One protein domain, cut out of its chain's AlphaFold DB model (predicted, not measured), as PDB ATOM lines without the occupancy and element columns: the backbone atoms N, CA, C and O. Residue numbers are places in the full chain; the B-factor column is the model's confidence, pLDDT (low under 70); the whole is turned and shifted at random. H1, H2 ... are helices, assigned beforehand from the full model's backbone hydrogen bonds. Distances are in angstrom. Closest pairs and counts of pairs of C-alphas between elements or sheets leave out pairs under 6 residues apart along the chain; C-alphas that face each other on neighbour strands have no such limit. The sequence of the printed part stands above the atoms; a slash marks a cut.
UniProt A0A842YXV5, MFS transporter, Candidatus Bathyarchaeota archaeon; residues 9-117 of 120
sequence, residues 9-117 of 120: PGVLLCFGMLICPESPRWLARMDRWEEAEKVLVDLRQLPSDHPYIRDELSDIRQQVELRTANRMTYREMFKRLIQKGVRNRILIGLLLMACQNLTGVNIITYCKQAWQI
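AT A GLANCE: This is residues 9 to 117 of the 120 residues of the protein "MFS transporter" of Candidatus Bathyarchaeota archaeon (UniProt A0A842YXV5). The model is an open arch of helices with an empty middle: the long helix H4, with the short helical hairpin H2 and H3 packed on it, makes one limb, and H6 followed nearly in line by H7 makes the other. H5 lies between the limbs at the turn of the arch, and H1 sticks out from the first limb, joined to H2 by a tight link of 4 residues, with residues 9 to 20 standing free. The printed part has 109 residues with seven named helices, H1 to H7 in order along the chain, and no named strand, and its class is all helix. It is extended, with a radius of gyration of the C-alphas of 21.7 A and spans of 61 by 41 by 24 A.

IN THESE COORDINATES: H4, residues 51 to 69, runs 26.7 A from first to last C-alpha, beginning at C-alpha 51 at (278.403, 221.496, 189.540). H6, residues 84 to 102, also has 19 residues and is 26.6 A long. Before H4 come H3, residues 33 to 44, 16.1 A, and H2, residues 24 to 29, 8.7 A. H1, residues 9 to 19, is 15.5 A long and begins at C-alpha 9 at (268.278, 226.518, 152.297). H5, residues 74 to 82, measures 12.8 A. H7, residues 105 to 115, is 15.4 A long and ends at C-alpha 115 at (269.155, 209.128, 131.117).

HOW THE PARTS SIT: H4, with residues 60 to 64 alone, touches H2; the closest C-alphas, of Arg 29 and Val 64, are 6.2 A apart. These two run the same way at a shallow tilt of 33 degrees, only just short of steep. H4, with residues 53 to 57 alone, touches residues 37 to 41 of H3, at a steep tilt of 48 degrees, opposite ways; the closest C-alphas, of Val 41 and Ile 53, are 7.0 A apart. H2 and H3 form a hairpin: they touch at a shallow tilt of 19 degrees, opposite ways, and their closest C-alphas, of Pro 24 and Ala 36, are 4.3 A apart. The helix packing is mostly aligned, but only just, with 2 of 3 touching pairs at a shallow tilt. H1 touches no helix, and H4 and H5 are apart. H5 and H6 are close but not clearly touching, about perpendicular at 76 degrees; their closest C-alphas, of Leu 81 and Arg 87, are 5.8 A apart. H6 and H7 meet only through their link. Every O i to N i+4 pair is within hydrogen-bond range in H2, H3, H4, H5 and H7; in H1 it is 6 of 7 and in H6 13 of 15.

THE WHOLE: The two C-alphas farthest apart, of Asp 49 and Ile 117, are 62.4 A apart. The printed part has no cut and no long link. Mean pLDDT of the printed part is 85.2; residues 70 to 72 and 114 to 117 are under 70.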
ATOM      1  N   PRO A   9     267.631 227.026 151.088       89.81
ATOM      2  CA  PRO A   9     268.278 226.518 152.297       89.81
ATOM      3  C   PRO A   9     269.444 227.400 152.766       89.81
ATOM      4  O   PRO A   9     269.664 227.513 153.967       89.81
ATOM      5  N   GLY A  10     270.170 228.055 151.850       89.69
ATOM      6  CA  GLY A  10     271.263 228.968 152.211       89.69
ATOM      7  C   GLY A  10     270.768 230.189 152.989       89.69
ATOM      8  O   GLY A  10     271.295 230.506 154.050       89.69
ATOM      9  N   VAL A  11     269.701 230.822 152.506       91.38
ATOM     10  CA  VAL A  11     269.046 231.954 153.167       91.38
ATOM     11  C   VAL A  11     268.442 231.523 154.505       91.38
ATOM     12  O   VAL A  11     268.623 232.221 155.499       91.38
ATOM     13  N   LEU A  12     267.799 230.352 154.567       91.88
ATOM     14  CA  LEU A  12     267.271 229.797 155.816       91.88
ATOM     15  C   LEU A  12     268.374 229.596 156.869       91.88
ATOM     16  O   LEU A  12     268.189 229.959 158.029       91.88
ATOM     17  N   LEU A  13     269.532 229.062 156.469       90.88
ATOM     18  CA  LEU A  13     270.691 228.909 157.351       90.88
ATOM     19  C   LEU A  13     271.258 230.261 157.792       90.88
ATOM     20  O   LEU A  13     271.573 230.416 158.969       90.88
ATOM     21  N   CYS A  14     271.349 231.246 156.892       91.00
ATOM     22  CA  CYS A  14     271.782 232.598 157.249       91.00
ATOM     23  C   CYS A  14     270.874 233.218 158.315       91.00
ATOM     24  O   CYS A  14     271.376 233.774 159.287       91.00
ATOM     25  N   PHE A  15     269.552 233.081 158.178       93.19
ATOM     26  CA  PHE A  15     268.620 233.539 159.208       93.19
ATOM     27  C   PHE A  15     268.750 232.738 160.509       93.19
ATOM     28  O   PHE A  15     268.742 233.332 161.582       93.19
ATOM     29  N   GLY A  16     268.932 231.415 160.434       89.06
ATOM     30  CA  GLY A  16     269.158 230.573 161.613       89.06
ATOM     31  C   GLY A  16     270.423 230.951 162.390       89.06
ATOM     32  O   GLY A  16     270.400 230.998 163.617       89.06
ATOM     33  N   MET A  17     271.503 231.308 161.690       88.50
ATOM     34  CA  MET A  17     272.752 231.759 162.314       88.50
ATOM     35  C   MET A  17     272.595 233.050 163.123       88.50
ATOM     36  O   MET A  17     273.307 233.214 164.103       88.50
ATOM     37  N   LEU A  18     271.667 233.942 162.755       85.69
ATOM     38  CA  LEU A  18     271.406 235.166 163.524       85.69
ATOM     39  C   LEU A  18     270.719 234.887 164.870       85.69
ATOM     40  O   LEU A  18     270.788 235.718 165.770       85.69
ATOM     41  N   ILE A  19     270.036 233.744 164.994       85.56
ATOM     42  CA  ILE A  19     269.294 233.348 166.200       85.56
ATOM     43  C   ILE A  19     270.160 232.466 167.108       85.56
ATOM     44  O   ILE A  19     270.008 232.500 168.327       85.56
ATOM     45  N   CYS A  20     271.062 231.663 166.537       85.69
ATOM     46  CA  CYS A  20     271.919 230.781 167.319       85.69
ATOM     47  C   CYS A  20     272.924 231.579 168.169       85.69
ATOM     48  O   CYS A  20     273.641 232.421 167.626       85.69
ATOM     49  N   PRO A  21     273.036 231.292 169.481       83.69
ATOM     50  CA  PRO A  21     274.050 231.918 170.312       83.69
ATOM     51  C   PRO A  21     275.450 231.517 169.841       83.69
ATOM     52  O   PRO A  21     275.679 230.408 169.347       83.69
ATOM     53  N   GLU A  22     276.401 232.426 170.032       85.62
ATOM     54  CA  GLU A  22     277.809 232.160 169.761       85.62
ATOM     55  C   GLU A  22     278.322 230.983 170.591       85.62
ATOM     56  O   GLU A  22     277.878 230.733 171.710       85.62
ATOM     57  N   SER A  23     279.301 230.250 170.062       88.50
ATOM     58  CA  SER A  23     279.836 229.091 170.777       88.50
ATOM     59  C   SER A  23     280.457 229.516 172.122       88.50
ATOM     60  O   SER A  23     281.349 230.373 172.126       88.50
ATOM     61  N   PRO A  24     280.115 228.873 173.259       88.38
ATOM     62  CA  PRO A  24     280.664 229.236 174.571       88.38
ATOM     63  C   PRO A  24     282.194 229.107 174.614       88.38
ATOM     64  O   PRO A  24     282.887 229.897 175.248       88.38
ATOM     65  N   ARG A  25     282.761 228.170 173.839       89.69
ATOM     66  CA  ARG A  25     284.217 228.017 173.679       89.69
ATOM     67  C   ARG A  25     284.863 229.171 172.915       89.69
ATOM     68  O   ARG A  25     286.040 229.450 173.123       89.69
ATOM     69  N   TRP A  26     284.145 229.795 171.986       89.56
ATOM     70  CA  TRP A  26     284.644 230.959 171.256       89.56
ATOM     71  C   TRP A  26     284.635 232.200 172.151       89.56
ATOM     72  O   TRP A  26     285.653 232.887 172.217       89.56
ATOM     73  N   LEU A  27     283.556 232.407 172.915       89.06
ATOM     74  CA  LEU A  27     283.455 233.478 173.913       89.06
ATOM     75  C   LEU A  27     284.564 233.368 174.970       89.06
ATOM     76  O   LEU A  27     285.288 234.334 175.203       89.06
ATOM     77  N   ALA A  28     284.803 232.162 175.496       89.75
ATOM     78  CA  ALA A  28     285.905 231.883 176.420       89.75
ATOM     79  C   ALA A  28     287.293 232.199 175.828       89.75
ATOM     80  O   ALA A  28     288.183 232.684 176.520       89.75
ATOM     81  N   ARG A  29     287.500 231.978 174.522       86.94
ATOM     82  CA  ARG A  29     288.761 232.345 173.845       86.94
ATOM     83  C   ARG A  29     288.958 233.854 173.695       86.94
ATOM     84  O   ARG A  29     290.089 234.270 173.457       86.94
ATOM     85  N   MET A  30     287.887 234.636 173.774       89.00
ATOM     86  CA  MET A  30     287.914 236.100 173.759       89.00
ATOM     87  C   MET A  30     287.939 236.704 175.167       89.00
ATOM     88  O   MET A  30     287.751 237.908 175.294       89.00
ATOM     89  N   ASP A  31     288.156 235.882 176.198       88.31
ATOM     90  CA  ASP A  31     288.148 236.289 177.608       88.31
ATOM     91  C   ASP A  31     286.769 236.778 178.112       88.31
ATOM     92  O   ASP A  31     286.669 237.445 179.136       88.31
ATOM     93  N   ARG A  32     285.679 236.426 177.405       91.75
ATOM     94  CA  ARG A  32     284.282 236.762 177.755       91.75
ATOM     95  C   ARG A  32     283.630 235.615 178.533       91.75
ATOM     96  O   ARG A  32     282.801 234.877 177.992       91.75
ATOM     97  N   TRP A  33     284.037 235.429 179.786       90.44
ATOM     98  CA  TRP A  33     283.659 234.265 180.600       90.44
ATOM     99  C   TRP A  33     282.205 234.293 181.073       90.44
ATOM    100  O   TRP A  33     281.534 233.265 181.027       90.44
ATOM    101  N   GLU A  34     281.687 235.461 181.444       91.06
ATOM    102  CA  GLU A  34     280.311 235.623 181.929       91.06
ATOM    103  C   GLU A  34     279.287 235.317 180.827       91.06
ATOM    104  O   GLU A  34     278.215 234.768 181.075       91.06
ATOM    105  N   GLU A  35     279.611 235.667 179.582       90.44
ATOM    106  CA  GLU A  35     278.765 235.356 178.431       90.44
ATOM    107  C   GLU A  35     278.869 233.885 178.036       90.44
ATOM    108  O   GLU A  35     277.856 233.268 177.710       90.44
ATOM    109  N   ALA A  36     280.071 233.306 178.115       91.12
ATOM    110  CA  ALA A  36     280.267 231.878 177.901       91.12
ATOM    111  C   ALA A  36     279.454 231.045 178.905       91.12
ATOM    112  O   ALA A  36     278.820 230.072 178.501       91.12
ATOM    113  N   GLU A  37     279.422 231.449 180.179       91.75
ATOM    114  CA  GLU A  37     278.620 230.803 181.221       91.75
ATOM    115  C   GLU A  37     277.119 230.912 180.931       91.75
ATOM    116  O   GLU A  37     276.422 229.898 180.958       91.75
ATOM    117  N   LYS A  38     276.618 232.104 180.578       91.75
ATOM    118  CA  LYS A  38     275.199 232.299 180.224       91.75
ATOM    119  C   LYS A  38     274.766 231.417 179.058       91.75
ATOM    120  O   LYS A  38     273.720 230.777 179.136       91.75
ATOM    121  N   VAL A  39     275.573 231.358 177.997       91.31
ATOM    122  CA  VAL A  39     275.294 230.490 176.845       91.31
ATOM    123  C   VAL A  39     275.362 229.016 177.240       91.31
ATOM    124  O   VAL A  39     274.575 228.216 176.746       91.31
ATOM    125  N   LEU A  40     276.278 228.633 178.131       91.25
ATOM    126  CA  LEU A  40     276.402 227.250 178.590       91.25
ATOM    127  C   LEU A  40     275.199 226.818 179.443       91.25
ATOM    128  O   LEU A  40     274.678 225.722 179.247       91.25
ATOM    129  N   VAL A  41     274.731 227.698 180.330       92.38
ATOM    130  CA  VAL A  41     273.503 227.541 181.123       92.38
ATOM    131  C   VAL A  41     272.286 227.376 180.218       92.38
ATOM    132  O   VAL A  41     271.515 226.434 180.405       92.38
ATOM    133  N   ASP A  42     272.149 228.227 179.200       90.19
ATOM    134  CA  ASP A  42     271.050 228.150 178.233       90.19
ATOM    135  C   ASP A  42     271.133 226.877 177.371       90.19
ATOM    136  O   ASP A  42     270.149 226.166 177.188       90.19
ATOM    137  N   LEU A  43     272.325 226.491 176.912       89.12
ATOM    138  CA  LEU A  43     272.510 225.289 176.095       89.12
ATOM    139  C   LEU A  43     272.228 223.994 176.872       89.12
ATOM    140  O   LEU A  43     271.699 223.031 176.314       89.12
ATOM    141  N   ARG A  44     272.628 223.944 178.146       89.00
ATOM    142  CA  ARG A  44     272.473 222.767 179.014       89.00
ATOM    143  C   ARG A  44     271.148 222.754 179.775       89.00
ATOM    144  O   ARG A  44     270.808 221.707 180.321       89.00
ATOM    145  N   GLN A  45     270.424 223.876 179.804       90.81
ATOM    146  CA  GLN A  45     269.181 224.067 180.561       90.81
ATOM    147  C   GLN A  45     269.350 223.712 182.055       90.81
ATOM    148  O   GLN A  45     268.496 223.069 182.664       90.81
ATOM    149  N   LEU A  46     270.482 224.110 182.644       90.06
ATOM    150  CA  LEU A  46     270.845 223.873 184.048       90.06
ATOM    151  C   LEU A  46     271.167 225.204 184.736       90.06
ATOM    152  O   LEU A  46     271.705 226.091 184.080       90.06
ATOM    153  N   PRO A  47     270.899 225.361 186.044       88.50
ATOM    154  CA  PRO A  47     271.260 226.583 186.757       88.50
ATOM    155  C   PRO A  47     272.783 226.779 186.787       88.50
ATOM    156  O   PRO A  47     273.540 225.809 186.792       88.50
ATOM    157  N   SER A  48     273.231 228.034 186.858       84.88
ATOM    158  CA  SER A  48     274.659 228.399 186.880       84.88
ATOM    159  C   SER A  48     275.442 227.759 188.029       84.88
ATOM    160  O   SER A  48     276.595 227.373 187.855       84.88
ATOM    161  N   ASP A  49     274.808 227.575 189.188       87.62
ATOM    162  CA  ASP A  49     275.434 226.945 190.359       87.62
ATOM    163  C   ASP A  49     275.510 225.409 190.261       87.62
ATOM    164  O   ASP A  49     276.059 224.737 191.134       87.62
ATOM    165  N   HIS A  50     274.971 224.812 189.191       90.81
ATOM    166  CA  HIS A  50     275.042 223.368 189.023       90.81
ATOM    167  C   HIS A  50     276.509 222.927 188.836       90.81
ATOM    168  O   HIS A  50     277.197 223.456 187.956       90.81
ATOM    169  N   PRO A  51     276.997 221.914 189.579       90.69
ATOM    170  CA  PRO A  51     278.403 221.496 189.540       90.69
ATOM    171  C   PRO A  51     278.874 221.136 188.127       90.69
ATOM    172  O   PRO A  51     279.963 221.518 187.727       90.69
ATOM    173  N   TYR A  52     278.005 220.517 187.322       90.50
ATOM    174  CA  TYR A  52     278.289 220.215 185.913       90.50
ATOM    175  C   TYR A  52     278.672 221.445 185.070       90.50
ATOM    176  O   TYR A  52     279.575 221.360 184.245       90.50
ATOM    177  N   ILE A  53     278.004 222.590 185.269       91.50
ATOM    178  CA  ILE A  53     278.298 223.825 184.524       91.50
ATOM    179  C   ILE A  53     279.659 224.375 184.945       91.50
ATOM    180  O   ILE A  53     280.454 224.774 184.095       91.50
ATOM    181  N   ARG A  54     279.947 224.349 186.250       90.81
ATOM    182  CA  ARG A  54     281.226 224.802 186.810       90.81
ATOM    183  C   ARG A  54     282.387 223.935 186.325       90.81
ATOM    184  O   ARG A  54     283.409 224.483 185.912       90.81
ATOM    185  N   ASP A  55     282.202 222.618 186.316       93.44
ATOM    186  CA  ASP A  55     283.188 221.662 185.811       93.44
ATOM    187  C   ASP A  55     283.440 221.890 184.316       93.44
ATOM    188  O   ASP A  55     284.585 222.078 183.908       93.44
ATOM    189  N   GLU A  56     282.385 221.991 183.501       91.44
ATOM    190  CA  GLU A  56     282.524 222.212 182.058       91.44
ATOM    191  C   GLU A  56     283.181 223.567 181.735       91.44
ATOM    192  O   GLU A  56     284.036 223.651 180.848       91.44
ATOM    193  N   LEU A  57     282.850 224.630 182.475       92.31
ATOM    194  CA  LEU A  57     283.503 225.931 182.324       92.31
ATOM    195  C   LEU A  57     284.989 225.864 182.725       92.31
ATOM    196  O   LEU A  57     285.835 226.467 182.058       92.31
ATOM    197  N   SER A  58     285.321 225.095 183.768       92.12
ATOM    198  CA  SER A  58     286.705 224.874 184.205       92.12
ATOM    199  C   SER A  58     287.528 224.093 183.172       92.12
ATOM    200  O   SER A  58     288.659 224.484 182.868       92.12
ATOM    201  N   ASP A  59     286.935 223.077 182.540       92.88
ATOM    202  CA  ASP A  59     287.556 222.314 181.455       92.88
ATOM    203  C   ASP A  59     287.840 223.215 180.248       92.88
ATOM    204  O   ASP A  59     288.927 223.175 179.660       92.88
ATOM    205  N   ILE A  60     286.876 224.066 179.879       91.38
ATOM    206  CA  ILE A  60     287.052 225.043 178.798       91.38
ATOM    207  C   ILE A  60     288.191 226.007 179.141       91.38
ATOM    208  O   ILE A  60     289.040 226.273 178.284       91.38
ATOM    209  N   ARG A  61     288.259 226.489 180.384       90.56
ATOM    210  CA  ARG A  61     289.335 227.372 180.842       90.56
ATOM    211  C   ARG A  61     290.704 226.712 180.730       90.56
ATOM    212  O   ARG A  61     291.601 227.285 180.110       90.56
ATOM    213  N   GLN A  62     290.837 225.480 181.212       90.62
ATOM    214  CA  GLN A  62     292.079 224.721 181.098       90.62
ATOM    215  C   GLN A  62     292.490 224.534 179.629       90.62
ATOM    216  O   GLN A  62     293.661 224.697 179.278       90.62
ATOM    217  N   GLN A  63     291.540 224.248 178.735       87.69
ATOM    218  CA  GLN A  63     291.817 224.123 177.300       87.69
ATOM    219  C   GLN A  63     292.304 225.435 176.671       87.69
ATOM    220  O   GLN A  63     293.209 225.411 175.828       87.69
ATOM    221  N   VAL A  64     291.722 226.574 177.056       88.00
ATOM    222  CA  VAL A  64     292.130 227.902 176.567       88.00
ATOM    223  C   VAL A  64     293.528 228.262 177.075       88.00
ATOM    224  O   VAL A  64     294.367 228.705 176.282       88.00
ATOM    225  N   GLU A  65     293.819 228.004 178.349       85.38
ATOM    226  CA  GLU A  65     295.133 228.242 178.957       85.38
ATOM    227  C   GLU A  65     296.217 227.368 178.312       85.38
ATOM    228  O   GLU A  65     297.237 227.887 177.854       85.38
ATOM    229  N   LEU A  66     295.966 226.063 178.150       84.06
ATOM    230  CA  LEU A  66     296.885 225.142 177.470       84.06
ATOM    231  C   LEU A  66     297.176 225.573 176.030       84.06
ATOM    232  O   LEU A  66     298.310 225.466 175.558       84.06
ATOM    233  N   ARG A  67     296.162 226.067 175.315       77.06
ATOM    234  CA  ARG A  67     296.316 226.528 173.931       77.06
ATOM    235  C   ARG A  67     297.075 227.851 173.838       77.06
ATOM    236  O   ARG A  67     297.784 228.068 172.859       77.06
ATOM    237  N   THR A  68     296.936 228.713 174.841       74.19
ATOM    238  CA  THR A  68     297.654 229.991 174.928       74.19
ATOM    239  C   THR A  68     299.115 229.776 175.312       74.19
ATOM    240  O   THR A  68     299.996 230.375 174.695       74.19
ATOM    241  N   ALA A  69     299.382 228.869 176.257       72.69
ATOM    242  CA  ALA A  69     300.731 228.466 176.654       72.69
ATOM    243  C   ALA A  69     301.468 227.725 175.528       72.69
ATOM    244  O   ALA A  69     302.672 227.880 175.353       72.69
ATOM    245  N   ASN A  70     300.739 226.945 174.728       66.19
ATOM    246  CA  ASN A  70     301.287 226.159 173.631       66.19
ATOM    247  C   ASN A  70     300.883 226.760 172.279       66.19
ATOM    248  O   ASN A  70     300.160 226.124 171.501       66.19
ATOM    249  N   ARG A  71     301.323 228.000 172.000       64.88
ATOM    250  CA  ARG A  71     301.214 228.604 170.660       64.88
ATOM    251  C   ARG A  71     302.037 227.780 169.671       64.88
ATOM    252  O   ARG A  71     303.182 228.099 169.368       64.88
ATOM    253  N   MET A  72     301.430 226.701 169.187       64.88
ATOM    254  CA  MET A  72     302.071 225.762 168.286       64.88
ATOM    255  C   MET A  72     302.469 226.485 167.007       64.88
ATOM    256  O   MET A  72     301.626 227.026 166.286       64.88
ATOM    257  N   THR A  73     303.760 226.454 166.706       77.88
ATOM    258  CA  THR A  73     304.264 226.955 165.428       77.88
ATOM    259  C   THR A  73     303.820 226.001 164.311       77.88
ATOM    260  O   THR A  73     303.685 224.796 164.535       77.88
ATOM    261  N   TYR A  74     303.652 226.487 163.073       74.00
ATOM    262  CA  TYR A  74     303.298 225.648 161.911       74.00
ATOM    263  C   TYR A  74     304.156 224.370 161.790       74.00
ATOM    264  O   TYR A  74     303.656 223.307 161.422       74.00
ATOM    265  N   ARG A  75     305.439 224.446 162.174       76.19
ATOM    266  CA  ARG A  75     306.370 223.306 162.214       76.19
ATOM    267  C   ARG A  75     305.989 222.239 163.243       76.19
ATOM    268  O   ARG A  75     306.133 221.050 162.974       76.19
ATOM    269  N   GLU A  76     305.512 222.639 164.413       79.50
ATOM    270  CA  GLU A  76     305.098 221.719 165.478       79.50
ATOM    271  C   GLU A  76     303.771 221.046 165.135       79.50
ATOM    272  O   GLU A  76     303.597 219.852 165.384       79.50
ATOM    273  N   MET A  77     302.877 221.777 164.466       78.75
ATOM    274  CA  MET A  77     301.636 221.221 163.934       78.75
ATOM    275  C   MET A  77     301.921 220.137 162.882       78.75
ATOM    276  O   MET A  77     301.381 219.037 162.980       78.75
ATOM    277  N   PHE A  78     302.847 220.387 161.947       81.50
ATOM    278  CA  PHE A  78     303.291 219.373 160.978       81.50
ATOM    279  C   PHE A  78     303.928 218.149 161.645       81.50
ATOM    280  O   PHE A  78     303.616 217.014 161.282       81.50
ATOM    281  N   LYS A  79     304.773 218.352 162.665       81.69
ATOM    282  CA  LYS A  79     305.353 217.242 163.441       81.69
ATOM    283  C   LYS A  79     304.274 216.387 164.117       81.69
ATOM    284  O   LYS A  79     304.378 215.161 164.090       81.69
ATOM    285  N   ARG A  80     303.219 217.002 164.665       79.50
ATOM    286  CA  ARG A  80     302.079 216.279 165.262       79.50
ATOM    287  C   ARG A  80     301.275 215.482 164.236       79.50
ATOM    288  O   ARG A  80     300.850 214.376 164.550       79.50
ATOM    289  N   LEU A  81     301.105 215.992 163.014       79.06
ATOM    290  CA  LEU A  81     300.404 215.271 161.939       79.06
ATOM    291  C   LEU A  81     301.133 213.980 161.529       79.06
ATOM    292  O   LEU A  81     300.494 212.975 161.223       79.06
ATOM    293  N   ILE A  82     302.468 213.989 161.561       80.44
ATOM    294  CA  ILE A  82     303.311 212.842 161.176       80.44
ATOM    295  C   ILE A  82     303.473 211.835 162.334       80.44
ATOM    296  O   ILE A  82     303.885 210.691 162.122       80.44
ATOM    297  N   GLN A  83     303.104 212.217 163.559       86.62
ATOM    298  CA  GLN A  83     303.198 211.361 164.737       86.62
ATOM    299  C   GLN A  83     302.364 210.080 164.569       86.62
ATOM    300  O   GLN A  83     301.213 210.116 164.134       86.62
ATOM    301  N   LYS A  84     302.939 208.933 164.958       76.44
ATOM    302  CA  LYS A  84     302.430 207.575 164.670       76.44
ATOM    303  C   LYS A  84     300.939 207.368 164.999       76.44
ATOM    304  O   LYS A  84     300.244 206.699 164.242       76.44
ATOM    305  N   GLY A  85     300.433 207.965 166.081       82.50
ATOM    306  CA  GLY A  85     299.019 207.866 166.470       82.50
ATOM    307  C   GLY A  85     298.062 208.717 165.624       82.50
ATOM    308  O   GLY A  85     296.961 208.271 165.309       82.50
ATOM    309  N   VAL A  86     298.480 209.921 165.226       86.00
ATOM    310  CA  VAL A  86     297.664 210.855 164.429       86.00
ATOM    311  C   VAL A  86     297.706 210.472 162.952       86.00
ATOM    312  O   VAL A  86     296.665 210.428 162.297       86.00
ATOM    313  N   ARG A  87     298.882 210.084 162.449       87.94
ATOM    314  CA  ARG A  87     299.092 209.670 161.058       87.94
ATOM    315  C   ARG A  87     298.179 208.520 160.646       87.94
ATOM    316  O   ARG A  87     297.594 208.569 159.572       87.94
ATOM    317  N   ASN A  88     298.025 207.507 161.502       90.56
ATOM    318  CA  ASN A  88     297.154 206.369 161.205       90.56
ATOM    319  C   ASN A  88     295.681 206.796 161.099       90.56
ATOM    320  O   ASN A  88     294.982 206.342 160.200       90.56
ATOM    321  N   ARG A  89     295.221 207.710 161.966       90.75
ATOM    322  CA  ARG A  89     293.850 208.251 161.909       90.75
ATOM    323  C   ARG A  89     293.617 209.052 160.630       90.75
ATOM    324  O   ARG A  89     292.592 208.869 159.982       90.75
ATOM    325  N   ILE A  90     294.581 209.892 160.248       91.69
ATOM    326  CA  ILE A  90     294.525 210.667 159.001       91.69
ATOM    327  C   ILE A  90     294.493 209.733 157.791       91.69
ATOM    328  O   ILE A  90     293.671 209.929 156.905       91.69
ATOM    329  N   LEU A  91     295.347 208.704 157.765       92.69
ATOM    330  CA  LEU A  91     295.407 207.756 156.654       92.69
ATOM    331  C   LEU A  91     294.096 206.983 156.493       92.69
ATOM    332  O   LEU A  91     293.610 206.846 155.376       92.69
ATOM    333  N   ILE A  92     293.503 206.521 157.599       92.88
ATOM    334  CA  ILE A  92     292.195 205.858 157.574       92.88
ATOM    335  C   ILE A  92     291.125 206.822 157.055       92.88
ATOM    336  O   ILE A  92     290.358 206.450 156.175       92.88
ATOM    337  N   GLY A  93     291.097 208.069 157.539       93.00
ATOM    338  CA  GLY A  93     290.162 209.085 157.048       93.00
ATOM    339  C   GLY A  93     290.324 209.360 155.551       93.00
ATOM    340  O   GLY A  93     289.339 209.379 154.820       93.00
ATOM    341  N   LEU A  94     291.564 209.496 155.078       92.69
ATOM    342  CA  LEU A  94     291.874 209.699 153.664       92.69
ATOM    343  C   LEU A  94     291.437 208.502 152.814       92.69
ATOM    344  O   LEU A  94     290.829 208.690 151.765       92.69
ATOM    345  N   LEU A  95     291.708 207.282 153.281       93.25
ATOM    346  CA  LEU A  95     291.309 206.059 152.592       93.25
ATOM    347  C   LEU A  95     289.785 205.925 152.541       93.25
ATOM    348  O   LEU A  95     289.246 205.593 151.495       93.25
ATOM    349  N   LEU A  96     289.081 206.241 153.631       92.50
ATOM    350  CA  LEU A  96     287.618 206.244 153.662       92.50
ATOM    351  C   LEU A  96     287.035 207.260 152.679       92.50
ATOM    352  O   LEU A  96     286.119 206.923 151.934       92.50
ATOM    353  N   MET A  97     287.586 208.475 152.628       91.31
ATOM    354  CA  MET A  97     287.171 209.492 151.655       91.31
ATOM    355  C   MET A  97     287.486 209.060 150.215       91.31
ATOM    356  O   MET A  97     286.669 209.268 149.316       91.31
ATOM    357  N   ALA A  98     288.630 208.415 149.981       89.62
ATOM    358  CA  ALA A  98     288.986 207.872 148.672       89.62
ATOM    359  C   ALA A  98     288.026 206.750 148.250       89.62
ATOM    360  O   ALA A  98     287.483 206.799 147.150       89.62
ATOM    361  N   CYS A  99     287.739 205.795 149.137       88.19
ATOM    362  CA  CYS A  99     286.743 204.748 148.909       88.19
ATOM    363  C   CYS A  99     285.359 205.344 148.632       88.19
ATOM    364  O   CYS A  99     284.696 204.917 147.690       88.19
ATOM    365  N   GLN A 100     284.945 206.371 149.384       87.75
ATOM    366  CA  GLN A 100     283.680 207.065 149.143       87.75
ATOM    367  C   GLN A 100     283.627 207.659 147.727       87.75
ATOM    368  O   GLN A 100     282.628 207.494 147.037       87.75
ATOM    369  N   ASN A 101     284.703 208.280 147.242       84.06
ATOM    370  CA  ASN A 101     284.731 208.825 145.880       84.06
ATOM    371  C   ASN A 101     284.811 207.727 144.799       84.06
ATOM    372  O   ASN A 101     284.186 207.860 143.748       84.06
ATOM    373  N   LEU A 102     285.520 206.624 145.067       83.88
ATOM    374  CA  LEU A 102     285.670 205.485 144.150       83.88
ATOM    375  C   LEU A 102     284.385 204.681 143.951       83.88
ATOM    376  O   LEU A 102     284.211 204.095 142.886       83.88
ATOM    377  N   THR A 103     283.453 204.693 144.912       80.88
ATOM    378  CA  THR A 103     282.113 204.113 144.697       80.88
ATOM    379  C   THR A 103     281.348 204.783 143.549       80.88
ATOM    380  O   THR A 103     280.306 204.286 143.130       80.88
ATOM    381  N   GLY A 104     281.858 205.897 143.010       70.06
ATOM    382  CA  GLY A 104     281.346 206.486 141.782       70.06
ATOM    383  C   GLY A 104     279.981 207.135 141.962       70.06
ATOM    384  O   GLY A 104     279.313 207.383 140.967       70.06
ATOM    385  N   VAL A 105     279.571 207.454 143.199       77.75
ATOM    386  CA  VAL A 105     278.290 208.122 143.505       77.75
ATOM    387  C   VAL A 105     278.093 209.361 142.633       77.75
ATOM    388  O   VAL A 105     277.012 209.561 142.084       77.75
ATOM    389  N   ASN A 106     279.157 210.142 142.434       78.12
ATOM    390  CA  ASN A 106     279.133 211.290 141.538       78.12
ATOM    391  C   ASN A 106     278.804 210.859 140.098       78.12
ATOM    392  O   ASN A 106     277.823 211.331 139.535       78.12
ATOM    393  N   ILE A 107     279.549 209.905 139.529       78.81
ATOM    394  CA  ILE A 107     279.350 209.409 138.153       78.81
ATOM    395  C   ILE A 107     277.952 208.804 137.967       78.81
ATOM    396  O   ILE A 107     277.276 209.124 136.995       78.81
ATOM    397  N   ILE A 108     277.486 207.976 138.904       79.50
ATOM    398  CA  ILE A 108     276.157 207.351 138.863       79.50
ATOM    399  C   ILE A 108     275.065 208.422 138.881       79.50
ATOM    400  O   ILE A 108     274.109 208.332 138.112       79.50
ATOM    401  N   THR A 109     275.218 209.449 139.720       79.44
ATOM    402  CA  THR A 109     274.279 210.575 139.777       79.44
ATOM    403  C   THR A 109     274.225 211.308 138.437       79.44
ATOM    404  O   THR A 109     273.133 211.561 137.935       79.44
ATOM    405  N   TYR A 110     275.375 211.570 137.805       74.69
ATOM    406  CA  TYR A 110     275.423 212.207 136.483       74.69
ATOM    407  C   TYR A 110     274.827 211.330 135.376       74.69
ATOM    408  O   TYR A 110     274.026 211.819 134.584       74.69
ATOM    409  N   CYS A 111     275.158 210.037 135.332       77.50
ATOM    410  CA  CYS A 111     274.602 209.116 134.341       77.50
ATOM    411  C   CYS A 111     273.084 208.975 134.504       77.50
ATOM    412  O   CYS A 111     272.356 209.074 133.521       77.50
ATOM    413  N   LYS A 112     272.585 208.807 135.735       75.12
ATOM    414  CA  LYS A 112     271.141 208.753 136.010       75.12
ATOM    415  C   LYS A 112     270.442 210.044 135.574       75.12
ATOM    416  O   LYS A 112     269.387 209.974 134.954       75.12
ATOM    417  N   GLN A 113     271.042 211.200 135.854       71.00
ATOM    418  CA  GLN A 113     270.523 212.493 135.413       71.00
ATOM    419  C   GLN A 113     270.482 212.593 133.878       71.00
ATOM    420  O   GLN A 113     269.506 213.108 133.341       71.00
ATOM    421  N   ALA A 114     271.499 212.081 133.176       69.38
ATOM    422  CA  ALA A 114     271.570 212.093 131.713       69.38
ATOM    423  C   ALA A 114     270.494 211.212 131.051       69.38
ATOM    424  O   ALA A 114     269.871 211.641 130.087       69.38
ATOM    425  N   TRP A 115     270.219 210.024 131.602       63.78
ATOM    426  CA  TRP A 115     269.155 209.128 131.117       63.78
ATOM    427  C   TRP A 115     267.733 209.635 131.405       63.78
ATOM    428  O   TRP A 115     266.775 209.110 130.846       63.78
ATOM    429  N   GLN A 116     267.580 210.635 132.279       63.78
ATOM    430  CA  GLN A 116     266.285 211.203 132.665       63.78
ATOM    431  C   GLN A 116     265.907 212.462 131.863       63.78
ATOM    432  O   GLN A 116     264.829 213.023 132.065       63.78
ATOM    433  N   ILE A 117     266.775 212.903 130.946       62.09
ATOM    434  CA  ILE A 117     266.477 213.955 129.971       62.09
ATOM    435  C   ILE A 117     265.699 213.298 128.816       62.09
ATOM    436  O   ILE A 117     266.221 212.352 128.227       62.09
TER     437      ILE A 117